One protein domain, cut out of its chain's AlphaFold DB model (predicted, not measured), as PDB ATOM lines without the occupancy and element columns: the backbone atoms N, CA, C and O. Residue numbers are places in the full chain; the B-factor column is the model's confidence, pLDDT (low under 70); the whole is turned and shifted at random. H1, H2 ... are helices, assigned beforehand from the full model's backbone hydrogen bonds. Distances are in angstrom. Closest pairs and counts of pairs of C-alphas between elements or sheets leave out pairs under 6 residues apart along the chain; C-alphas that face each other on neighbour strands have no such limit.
ATOM      1  N   HIS A  40      56.504  84.033  93.683       78.38
ATOM      2  CA  HIS A  40      57.428  84.652  92.723       78.38
ATOM      3  C   HIS A  40      58.657  83.782  92.393       78.38
ATOM      4  O   HIS A  40      59.220  83.893  91.310       78.38
ATOM      5  N   TYR A  41      59.055  82.881  93.296       85.81
ATOM      6  CA  TYR A  41      60.223  82.007  93.134       85.81
ATOM      7  C   TYR A  41      59.938  80.669  92.427       85.81
ATOM      8  O   TYR A  41      60.827  79.824  92.341       85.81
ATOM      9  N   ARG A  42      58.718  80.431  91.919       88.00
ATOM     10  CA  ARG A  42      58.376  79.134  91.300       88.00
ATOM     11  C   ARG A  42      59.255  78.799  90.094       88.00
ATOM     12  O   ARG A  42      59.701  77.669  89.968       88.00
ATOM     13  N   TYR A  43      59.568  79.786  89.258       93.06
ATOM     14  CA  TYR A  43      60.403  79.573  88.076       93.06
ATOM     15  C   TYR A  43      61.878  79.399  88.442       93.06
ATOM     16  O   TYR A  43      62.538  78.484  87.956       93.06
ATOM     17  N   SER A  44      62.395  80.256  89.329       93.00
ATOM     18  CA  SER A  44      63.805  80.217  89.723       93.00
ATOM     19  C   SER A  44      64.154  78.940  90.482       93.00
ATOM     20  O   SER A  44      65.273  78.454  90.345       93.00
ATOM     21  N   ASN A  45      63.216  78.348  91.225       94.50
ATOM     22  CA  ASN A  45      63.423  77.047  91.862       94.50
ATOM     23  C   ASN A  45      63.669  75.927  90.842       94.50
ATOM     24  O   ASN A  45      64.594  75.140  91.029       94.50
ATOM     25  N   GLU A  46      62.883  75.880  89.765       96.31
ATOM     26  CA  GLU A  46      63.005  74.866  88.709       96.31
ATOM     27  C   GLU A  46      64.309  75.028  87.924       96.31
ATOM     28  O   GLU A  46      65.055  74.068  87.734       96.31
ATOM     29  N   VAL A  47      64.649  76.265  87.553       96.31
ATOM     30  CA  VAL A  47      65.911  76.566  86.859       96.31
ATOM     31  C   VAL A  47      67.114  76.244  87.742       96.31
ATOM     32  O   VAL A  47      68.037  75.558  87.311       96.31
ATOM     33  N   ASN A  48      67.102  76.675  89.007       97.56
ATOM     34  CA  ASN A  48      68.208  76.409  89.924       97.56
ATOM     35  C   ASN A  48      68.329  74.923  90.279       97.56
ATOM     36  O   ASN A  48      69.419  74.474  90.622       97.56
ATOM     37  N   MET A  49      67.242  74.148  90.235       98.25
ATOM     38  CA  MET A  49      67.318  72.692  90.352       98.25
ATOM     39  C   MET A  49      68.108  72.102  89.184       98.25
ATOM     40  O   MET A  49      69.054  71.358  89.422       98.25
ATOM     41  N   ILE A  50      67.768  72.478  87.948       98.69
ATOM     42  CA  ILE A  50      68.453  72.006  86.737       98.69
ATOM     43  C   ILE A  50      69.923  72.442  86.732       98.69
ATOM     44  O   ILE A  50      70.801  71.614  86.505       98.69
ATOM     45  N   TYR A  51      70.222  73.698  87.073       98.38
ATOM     46  CA  TYR A  51      71.606  74.171  87.166       98.38
ATOM     47  C   TYR A  51      72.409  73.424  88.224       98.38
ATOM     48  O   TYR A  51      73.547  73.056  87.964       98.38
ATOM     49  N   ARG A  52      71.826  73.112  89.385       98.50
ATOM     50  CA  ARG A  52      72.538  72.321  90.396       98.50
ATOM     51  C   ARG A  52      72.836  70.901  89.923       98.50
ATOM     52  O   ARG A  52      73.858  70.363  90.323       98.50
ATOM     53  N   ILE A  53      71.968  70.312  89.100       98.50
ATOM     54  CA  ILE A  53      72.200  68.985  88.516       98.50
ATOM     55  C   ILE A  53      73.339  69.046  87.491       98.50
ATOM     56  O   ILE A  53      74.254  68.240  87.570       98.50
ATOM     57  N   VAL A  54      73.312  70.014  86.570       98.12
ATOM     58  CA  VAL A  54      74.266  70.069  85.444       98.12
ATOM     59  C   VAL A  54      75.605  70.715  85.818       98.12
ATOM     60  O   VAL A  54      76.650  70.301  85.334       98.12
ATOM     61  N   LEU A  55      75.580  71.758  86.647       97.00
ATOM     62  CA  LEU A  55      76.723  72.637  86.922       97.00
ATOM     63  C   LEU A  55      77.258  72.491  88.353       97.00
ATOM     64  O   LEU A  55      78.293  73.065  88.675       97.00
ATOM     65  N   GLY A  56      76.526  71.817  89.247       97.44
ATOM     66  CA  GLY A  56      76.838  71.768  90.682       97.44
ATOM     67  C   GLY A  56      76.511  73.055  91.457       97.44
ATOM     68  O   GLY A  56      76.624  73.084  92.682       97.44
ATOM     69  N   PHE A  57      76.047  74.112  90.781       96.25
ATOM     70  CA  PHE A  57      75.714  75.411  91.374       96.25
ATOM     71  C   PHE A  57      74.324  75.882  90.942       96.25
ATOM     72  O   PHE A  57      73.809  75.480  89.905       96.25
ATOM     73  N   ASP A  58      73.713  76.779  91.716       97.38
ATOM     74  CA  ASP A  58      72.644  77.617  91.171       97.38
ATOM     75  C   ASP A  58      73.217  78.797  90.373       97.38
ATOM     76  O   ASP A  58      74.432  78.996  90.311       97.38
ATOM     77  N   ALA A  59      72.338  79.608  89.784       95.44
ATOM     78  CA  ALA A  59      72.750  80.729  88.949       95.44
ATOM     79  C   ALA A  59      73.679  81.725  89.676       95.44
ATOM     80  O   ALA A  59      74.656  82.223  89.117       95.44
ATOM     81  N   LYS A  60      73.383  82.021  90.947       96.12
ATOM     82  CA  LYS A  60      74.169  82.959  91.756       96.12
ATOM     83  C   LYS A  60      75.526  82.356  92.124       96.12
ATOM     84  O   LYS A  60      76.543  83.042  92.031       96.12
ATOM     85  N   GLY A  61      75.535  81.084  92.517       97.12
ATOM     86  CA  GLY A  61      76.741  80.326  92.831       97.12
ATOM     87  C   GLY A  61      77.681  80.222  91.635       97.12
ATOM     88  O   GLY A  61      78.862  80.515  91.789       97.12
ATOM     89  N   PHE A  62      77.146  79.909  90.450       96.88
ATOM     90  CA  PHE A  62      77.920  79.802  89.213       96.88
ATOM     91  C   PHE A  62      78.622  81.119  88.872       96.88
ATOM     92  O   PHE A  62      79.830  81.139  88.653       96.88
ATOM     93  N   ARG A  63      77.892  82.244  88.901       97.06
ATOM     94  CA  ARG A  63      78.491  83.562  88.644       97.06
ATOM     95  C   ARG A  63      79.614  83.873  89.622       97.06
ATOM     96  O   ARG A  63      80.690  84.280  89.203       97.06
ATOM     97  N   LYS A  64      79.387  83.630  90.915       96.94
ATOM     98  CA  LYS A  64      80.397  83.873  91.948       96.94
ATOM     99  C   LYS A  64      81.638  82.999  91.750       96.94
ATOM    100  O   LYS A  64      82.743  83.513  91.880       96.94
ATOM    101  N   SER A  65      81.471  81.708  91.454       95.44
ATOM    102  CA  SER A  65      82.601  80.787  91.273       95.44
ATOM    103  C   SER A  65      83.415  81.076  90.011       95.44
ATOM    104  O   SER A  65      84.607  80.794  90.002       95.44
ATOM    105  N   HIS A  66      82.806  81.697  88.996       94.50
ATOM    106  CA  HIS A  66      83.455  82.060  87.732       94.50
ATOM    107  C   HIS A  66      83.825  83.552  87.634       94.50
ATOM    108  O   HIS A  66      84.241  84.012  86.575       94.50
ATOM    109  N   GLY A  67      83.671  84.332  88.713       96.44
ATOM    110  CA  GLY A  67      84.012  85.761  88.729       96.44
ATOM    111  C   GLY A  67      83.145  86.636  87.813       96.44
ATOM    112  O   GLY A  67      83.589  87.695  87.376       96.44
ATOM    113  N   LEU A  68      81.918  86.207  87.511       96.44
ATOM    114  CA  LEU A  68      81.001  86.915  86.617       96.44
ATOM    115  C   LEU A  68      80.205  88.007  87.359       96.44
ATOM    116  O   LEU A  68      79.838  87.815  88.525       96.44
ATOM    117  N   PRO A  69      79.844  89.117  86.683       96.06
ATOM    118  CA  PRO A  69      78.889  90.096  87.203       96.06
ATOM    119  C   PRO A  69      77.551  89.457  87.603       96.06
ATOM    120  O   PRO A  69      77.106  88.501  86.971       96.06
ATOM    121  N   GLU A  70      76.862  90.013  88.605       90.69
ATOM    122  CA  GLU A  70      75.619  89.440  89.163       90.69
ATOM    123  C   GLU A  70      74.501  89.240  88.122       90.69
ATOM    124  O   GLU A  70      73.709  88.302  88.219       90.69
ATOM    125  N   ASN A  71      74.469  90.089  87.098       90.81
ATOM    126  CA  ASN A  71      73.486  90.087  86.018       90.81
ATOM    127  C   ASN A  71      73.994  89.444  84.715       90.81
ATOM    128  O   ASN A  71      73.294  89.518  83.706       90.81
ATOM    129  N   ALA A  72      75.177  88.822  84.714       93.19
ATOM    130  CA  ALA A  72      75.696  88.147  83.531       93.19
ATOM    131  C   ALA A  72      74.748  87.024  83.073       93.19
ATOM    132  O   ALA A  72      74.211  86.273  83.907       93.19
ATOM    133  N   ASP A  73      74.553  86.897  81.758       93.62
ATOM    134  CA  ASP A  73      73.862  85.747  81.179       93.62
ATOM    135  C   ASP A  73      74.760  84.516  81.341       93.62
ATOM    136  O   ASP A  73      75.879  84.451  80.831       93.62
ATOM    137  N   ILE A  74      74.272  83.542  82.104       95.06
ATOM    138  CA  ILE A  74      75.030  82.324  82.391       95.06
ATOM    139  C   ILE A  74      75.218  81.515  81.119       95.06
ATOM    140  O   ILE A  74      76.285  80.942  80.948       95.06
ATOM    141  N   LEU A  75      74.231  81.515  80.214       95.50
ATOM    142  CA  LEU A  75      74.272  80.702  79.000       95.50
ATOM    143  C   LEU A  75      75.440  81.069  78.083       95.50
ATOM    144  O   LEU A  75      75.874  80.221  77.318       95.50
ATOM    145  N   ASP A  76      75.956  82.299  78.171       94.44
ATOM    146  CA  ASP A  76      77.124  82.753  77.402       94.44
ATOM    147  C   ASP A  76      78.455  82.196  77.935       94.44
ATOM    148  O   ASP A  76      79.492  82.380  77.304       94.44
ATOM    149  N   ASN A  77      78.430  81.529  79.090       95.25
ATOM    150  CA  ASN A  77      79.598  81.020  79.806       95.25
ATOM    151  C   ASN A  77      79.544  79.493  79.997       95.25
ATOM    152  O   ASN A  77      80.263  78.956  80.839       95.25
ATOM    153  N   LEU A  78      78.668  78.801  79.264       96.06
ATOM    154  CA  LEU A  78      78.518  77.346  79.322       96.06
ATOM    155  C   LEU A  78      79.146  76.682  78.099       96.06
ATOM    156  O   LEU A  78      79.240  77.295  77.042       96.06
ATOM    157  N   THR A  79      79.543  75.417  78.219       94.88
ATOM    158  CA  THR A  79      79.939  74.605  77.056       94.88
ATOM    159  C   THR A  79      78.716  74.136  76.267       94.88
ATOM    160  O   THR A  79      77.582  74.179  76.753       94.88
ATOM    161  N   ASN A  80      78.933  73.648  75.044       94.19
ATOM    162  CA  ASN A  80      77.856  73.114  74.213       94.19
ATOM    163  C   ASN A  80      77.155  71.915  74.884       94.19
ATOM    164  O   ASN A  80      75.928  71.852  74.914       94.19
ATOM    165  N   GLU A  81      77.908  71.023  75.529       94.38
ATOM    166  CA  GLU A  81      77.388  69.857  76.255       94.38
ATOM    167  C   GLU A  81      76.559  70.279  77.474       94.38
ATOM    168  O   GLU A  81      75.513  69.694  77.756       94.38
ATOM    169  N   GLN A  82      76.991  71.326  78.185       97.00
ATOM    170  CA  GLN A  82      76.229  71.894  79.300       97.00
ATOM    171  C   GLN A  82      74.912  72.512  78.817       97.00
ATOM    172  O   GLN A  82      73.875  72.310  79.454       97.00
ATOM    173  N   LEU A  83      74.924  73.222  77.683       97.94
ATOM    174  CA  LEU A  83      73.708  73.756  77.062       97.94
ATOM    175  C   LEU A  83      72.755  72.627  76.650       97.94
ATOM    176  O   LEU A  83      71.575  72.680  76.988       97.94
ATOM    177  N   GLN A  84      73.260  71.579  75.998       97.00
ATOM    178  CA  GLN A  84      72.466  70.410  75.608       97.00
ATOM    179  C   GLN A  84      71.885  69.670  76.824       97.00
ATOM    180  O   GLN A  84      70.711  69.287  76.811       97.00
ATOM    181  N   ALA A  85      72.658  69.512  77.904       98.06
ATOM    182  CA  ALA A  85      72.180  68.916  79.148       98.06
ATOM    183  C   ALA A  85      71.042  69.741  79.767       98.06
ATOM    184  O   ALA A  85      70.003  69.190  80.128       98.06
ATOM    185  N   ILE A  86      71.209  71.065  79.862       98.62
ATOM    186  CA  ILE A  86      70.169  71.964  80.380       98.62
ATOM    187  C   ILE A  86      68.916  71.880  79.510       98.62
ATOM    188  O   ILE A  86      67.823  71.719  80.051       98.62
ATOM    189  N   ASP A  87      69.058  71.945  78.185       98.62
ATOM    190  CA  ASP A  87      67.938  71.857  77.247       98.62
ATOM    191  C   ASP A  87      67.144  70.560  77.448       98.62
ATOM    192  O   ASP A  87      65.931  70.585  77.680       98.62
ATOM    193  N   LYS A  88      67.853  69.424  77.483       98.44
ATOM    194  CA  LYS A  88      67.276  68.103  77.738       98.44
ATOM    195  C   LYS A  88      66.523  68.064  79.065       98.44
ATOM    196  O   LYS A  88      65.374  67.626  79.100       98.44
ATOM    197  N   LEU A  89      67.130  68.533  80.156       98.75
ATOM    198  CA  LEU A  89      66.482  68.510  81.467       98.75
ATOM    199  C   LEU A  89      65.279  69.460  81.541       98.75
ATOM    200  O   LEU A  89      64.300  69.116  82.195       98.75
ATOM    201  N   GLN A  90      65.288  70.605  80.852       98.75
ATOM    202  CA  GLN A  90      64.114  71.487  80.769       98.75
ATOM    203  C   GLN A  90      62.960  70.821  80.009       98.75
ATOM    204  O   GLN A  90      61.810  70.894  80.452       98.75
ATOM    205  N   ILE A  91      63.253  70.129  78.902       98.69
ATOM    206  CA  ILE A  91      62.260  69.364  78.131       98.69
ATOM    207  C   ILE A  91      61.665  68.238  78.983       98.69
ATOM    208  O   ILE A  91      60.444  68.101  79.059       98.69
ATOM    209  N   GLU A  92      62.498  67.451  79.662       98.62
ATOM    210  CA  GLU A  92      62.017  66.355  80.508       98.62
ATOM    211  C   GLU A  92      61.237  66.877  81.718       98.62
ATOM    212  O   GLU A  92      60.137  66.404  81.997       98.62
ATOM    213  N   ASN A  93      61.720  67.930  82.379       98.50
ATOM    214  CA  ASN A  93      61.009  68.533  83.503       98.50
ATOM    215  C   ASN A  93      59.638  69.088  83.087       98.50
ATOM    216  O   ASN A  93      58.679  68.995  83.848       98.50
ATOM    217  N   THR A  94      59.520  69.610  81.862       98.44
ATOM    218  CA  THR A  94      58.240  70.042  81.279       98.44
ATOM    219  C   THR A  94      57.234  68.889  81.219       98.44
ATOM    220  O   THR A  94      56.077  69.075  81.591       98.44
ATOM    221  N   LYS A  95      57.659  67.691  80.798       98.38
ATOM    222  CA  LYS A  95      56.795  66.497  80.757       98.38
ATOM    223  C   LYS A  95      56.385  66.067  82.164       98.38
ATOM    224  O   LYS A  95      55.197  65.922  82.436       98.38
ATOM    225  N   LEU A  96      57.352  65.974  83.077       97.88
ATOM    226  CA  LEU A  96      57.105  65.566  84.463       97.88
ATOM    227  C   LEU A  96      56.186  66.550  85.214       97.88
ATOM    228  O   LEU A  96      55.401  66.148  86.072       97.88
ATOM    229  N   LEU A  97      56.257  67.846  84.889       96.69
ATOM    230  CA  LEU A  97      55.317  68.856  85.380       96.69
ATOM    231  C   LEU A  97      53.886  68.547  84.934       96.69
ATOM    232  O   LEU A  97      52.979  68.580  85.762       96.69
ATOM    233  N   TYR A  98      53.677  68.224  83.655       97.12
ATOM    234  CA  TYR A  98      52.354  67.846  83.145       97.12
ATOM    235  C   TYR A  98      51.824  66.546  83.758       97.12
ATOM    236  O   TYR A  98      50.617  66.422  83.956       97.12
ATOM    237  N   GLU A  99      52.712  65.632  84.144       96.56
ATOM    238  CA  GLU A  99      52.389  64.437  84.937       96.56
ATOM    239  C   GLU A  99      52.081  64.752  86.415       96.56
ATOM    240  O   GLU A  99      51.777  63.851  87.193       96.56
ATOM    241  N   ARG A 100      52.129  66.033  86.815       94.50
ATOM    242  CA  ARG A 100      51.904  66.527  88.187       94.50
ATOM    243  C   ARG A 100      52.845  65.903  89.220       94.50
ATOM    244  O   ARG A 100      52.505  65.803  90.398       94.50
ATOM    245  N   MET A 101      54.047  65.521  88.792       95.50
ATOM    246  CA  MET A 101      55.045  64.917  89.666       95.50
ATOM    247  C   MET A 101      55.612  65.940  90.666       95.50
ATOM    248  O   MET A 101      55.894  67.099  90.327       95.50
ATOM    249  N   GLY A 102      55.802  65.502  91.914       94.69
ATOM    250  CA  GLY A 102      56.341  66.325  92.994       94.69
ATOM    251  C   GLY A 102      57.755  66.830  92.697       94.69
ATOM    252  O   GLY A 102      58.523  66.200  91.977       94.69
ATOM    253  N   PHE A 103      58.123  67.984  93.257       94.75
ATOM    254  CA  PHE A 103      59.427  68.611  92.995       94.75
ATOM    255  C   PHE A 103      60.617  67.688  93.312       94.75
ATOM    256  O   PHE A 103      61.566  67.620  92.535       94.75
ATOM    257  N   GLN A 104      60.564  66.969  94.438       96.25
ATOM    258  CA  GLN A 104      61.659  66.094  94.855       96.25
ATOM    259  C   GLN A 104      61.784  64.863  93.942       96.25
ATOM    260  O   GLN A 104      62.887  64.554  93.502       96.25
ATOM    261  N   ASP A 105      60.666  64.248  93.553       97.75
ATOM    262  CA  ASP A 105      60.668  63.118  92.616       97.75
ATOM    263  C   ASP A 105      61.186  63.539  91.234       97.75
ATOM    264  O   ASP A 105      62.006  62.847  90.626       97.75
ATOM    265  N   ARG A 106      60.785  64.731  90.759       97.81
ATOM    266  CA  ARG A 106      61.316  65.312  89.518       97.81
ATOM    267  C   ARG A 106      62.816  65.535  89.606       97.81
ATOM    268  O   ARG A 106      63.533  65.168  88.682       97.81
ATOM    269  N   LYS A 107      63.311  66.083  90.718       98.50
ATOM    270  CA  LYS A 107      64.748  66.276  90.946       98.50
ATOM    271  C   LYS A 107      65.522  64.968  90.812       98.50
ATOM    272  O   LYS A 107      66.549  64.945  90.139       98.50
ATOM    273  N   ASP A 108      65.042  63.895  91.431       98.38
ATOM    274  CA  ASP A 108      65.737  62.607  91.409       98.38
ATOM    275  C   ASP A 108      65.635  61.928  90.034       98.38
ATOM    276  O   ASP A 108      66.631  61.409  89.525       98.38
ATOM    277  N   ARG A 109      64.489  62.049  89.349       98.44
ATOM    278  CA  ARG A 109      64.335  61.595  87.958       98.44
ATOM    279  C   ARG A 109      65.258  62.342  86.993       98.44
ATOM    280  O   ARG A 109      65.852  61.720  86.114       98.44
ATOM    281  N   LEU A 110      65.392  63.657  87.147       98.69
ATOM    282  CA  LEU A 110      66.253  64.482  86.299       98.69
ATOM    283  C   LEU A 110      67.738  64.188  86.523       98.69
ATOM    284  O   LEU A 110      68.484  64.176  85.549       98.69
ATOM    285  N   LYS A 111      68.164  63.888  87.757       98.56
ATOM    286  CA  LYS A 111      69.527  63.393  88.022       98.56
ATOM    287  C   LYS A 111      69.802  62.094  87.273       98.56
ATOM    288  O   LYS A 111      70.771  62.027  86.535       98.56
ATOM    289  N   TYR A 112      68.899  61.118  87.370       98.25
ATOM    290  CA  TYR A 112      69.036  59.863  86.627       98.25
ATOM    291  C   TYR A 112      69.132  60.093  85.109       98.25
ATOM    292  O   TYR A 112      69.934  59.467  84.420       98.25
ATOM    293  N   ILE A 113      68.326  61.007  84.563       98.19
ATOM    294  CA  ILE A 113      68.387  61.366  83.138       98.19
ATOM    295  C   ILE A 113      69.733  62.018  82.788       98.19
ATOM    296  O   ILE A 113      70.284  61.727  81.725       98.19
ATOM    297  N   TYR A 114      70.256  62.879  83.659       98.25
ATOM    298  CA  TYR A 114      71.550  63.530  83.477       98.25
ATOM    299  C   TYR A 114      72.711  62.532  83.523       98.25
ATOM    300  O   TYR A 114      73.534  62.538  82.613       98.25
ATOM    301  N   ASP A 115      72.736  61.624  84.497       96.50
ATOM    302  CA  ASP A 115      73.787  60.608  84.621       96.50
ATOM    303  C   ASP A 115      73.858  59.729  83.358       96.50
ATOM    304  O   ASP A 115      74.936  59.480  82.819       96.50
ATOM    305  N   ASN A 116      72.700  59.342  82.809       95.50
ATOM    306  CA  ASN A 116      72.629  58.612  81.540       95.50
ATOM    307  C   ASN A 116      73.102  59.443  80.341       95.50
ATOM    308  O   ASN A 116      73.725  58.910  79.427       95.50
ATOM    309  N   PHE A 117      72.798  60.741  80.320       93.31
ATOM    310  CA  PHE A 117      73.268  61.643  79.271       93.31
ATOM    311  C   PHE A 117      74.795  61.786  79.301       93.31
ATOM    312  O   PHE A 117      75.442  61.666  78.264       93.31
ATOM    313  N   VAL A 118      75.380  61.961  80.489       91.12
ATOM    314  CA  VAL A 118      76.837  62.006  80.675       91.12
ATOM    315  C   VAL A 118      77.475  60.687  80.250       91.12
ATOM    316  O   VAL A 118      78.450  60.702  79.501       91.12
ATOM    317  N   TYR A 119      76.893  59.550  80.643       90.94
ATOM    318  CA  TYR A 119      77.368  58.234  80.217       90.94
ATOM    319  C   TYR A 119      77.358  58.081  78.688       90.94
ATOM    320  O   TYR A 119      78.316  57.562  78.121       90.94
ATOM    321  N   GLN A 120      76.318  58.566  78.002       87.56
ATOM    322  CA  GLN A 120      76.243  58.535  76.536       87.56
ATOM    323  C   GLN A 120      77.340  59.383  75.886       87.56
ATOM    324  O   GLN A 120      77.991  58.912  74.959       87.56
ATOM    325  N   ILE A 121      77.587  60.598  76.387       85.38
ATOM    326  CA  ILE A 121      78.675  61.453  75.889       85.38
ATOM    327  C   ILE A 121      80.031  60.776  76.096       85.38
ATOM    328  O   ILE A 121      80.822  60.692  75.163       85.38
ATOM    329  N   MET A 122      80.290  60.265  77.303       83.94
ATOM    330  CA  MET A 122      81.540  59.571  77.612       83.94
ATOM    331  C   MET A 122      81.734  58.339  76.725       83.94
ATOM    332  O   MET A 122      82.820  58.151  76.193       83.94
ATOM    333  N   SER A 123      80.681  57.548  76.510       83.56
ATOM    334  CA  SER A 123      80.736  56.356  75.653       83.56
ATOM    335  C   SER A 123      80.986  56.710  74.186       83.56
ATOM    336  O   SER A 123      81.738  56.019  73.518       83.56
ATOM    337  N   ASN A 124      80.397  57.794  73.675       77.94
ATOM    338  CA  ASN A 124      80.592  58.216  72.284       77.94
ATOM    339  C   ASN A 124      81.986  58.813  72.022       77.94
ATOM    340  O   ASN A 124      82.416  58.861  70.874       77.94
ATOM    341  N   ASN A 125      82.674  59.269  73.073       67.88
ATOM    342  CA  ASN A 125      84.018  59.846  72.999       67.88
ATOM    343  C   ASN A 125      85.138  58.819  73.235       67.88
ATOM    344  O   ASN A 125      86.311  59.171  73.125       67.88
ATOM    345  N   ILE A 126      84.799  57.575  73.586       60.28
ATOM    346  CA  ILE A 126      85.755  56.476  73.732       60.28
ATOM    347  C   ILE A 126      85.726  55.663  72.436       60.28
ATOM    348  O   ILE A 126      84.691  55.103  72.074       60.28
TER     349      ILE A 126
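What this domain is: This is residues 40 to 126 of the 136 residues of an uncharacterized protein of Methanosarcina sp (UniProt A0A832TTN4). Three slanted helices, H1, H4 and H5, make a small up-and-down bundle, each running against the one before it in the chain, with H4 and H5 forming a long helical hairpin and H1 packing on both. Two short helices, H2 and H3, sit at the end of the domain away from H5, joined by the loop of residues 66 to 73. The printed part has 87 residues with five named helices, in the order H1, H2, H3, H4, H5, and no named strand; the class is all helix. The whole is compact, with a radius of gyration of the C-alphas of 13.6 A, yet flat in outline, spanning 43 by 36 by 15 A.

How they stand to each other: The longest helix, H5, residues 103 to 124, forms a helical hairpin with H4, residues 80 to 98. They touch, closest at the C-alphas of Leu 89 and Leu 110, 6.3 A apart, and run opposite ways at a tilt of 36 degrees, only just steep. H1, residues 42 to 55, is the hub, touching three other helices. Its residues 49 to 54 alone touch residues 107 to 114 of H5, the same way at a shallow tilt of 32 degrees; the closest C-alphas, of Ile 53 and Lys 111, are 6.2 A apart. Its residues 50 to 55 alone touch residues 82 to 90 of H4, opposite ways at a steep tilt of 42 degrees; the closest C-alphas, of Ile 50 and Ile 86, are 6.6 A apart. H2, residues 59 to 65, only just touches H1, with 3 pairs of C-alphas within 8 A, the closest being those of Asn 48 and Ala 59 at 6.3 A; they run the same way at a steep tilt of 39 degrees. H3, residues 74 to 77, only just touches H2, also with 3 such pairs, the closest being those of Ala 59 and Ile 74 at 7.1 A. H3 is close to H4 but not clearly touching, with the C-alphas of Leu 75 and Leu 83 7.2 A apart. H2 and H3 are both apart from H5. Every O i to N i+4 pair is within hydrogen-bond range in H2, H4 and H5, and 9 of 10 are in H1; H3 is too short for such a pair.

Where its parts are: H5 is 31.4 A from first to last C-alpha and ends at C-alpha 124, (80.592, 58.216, 72.284). H4 measures 27.5 A and begins at C-alpha 80, (77.856, 73.114, 74.213). H1 measures 19.9 A from C-alpha 42, (58.376, 79.134, 91.300). H2 measures 10.1 A and H3 5.4 A.

The domain as a whole: The C-alphas farthest apart, of His 40 and Ile 126, are 44.2 A apart. The printed part has no cut. The links H1 to H2, H3 to H4 and H4 to H5 are tight, and H2 to H3 is short. Mean pLDDT of the printed part is 94.5; residues 125 to 126 are under 70.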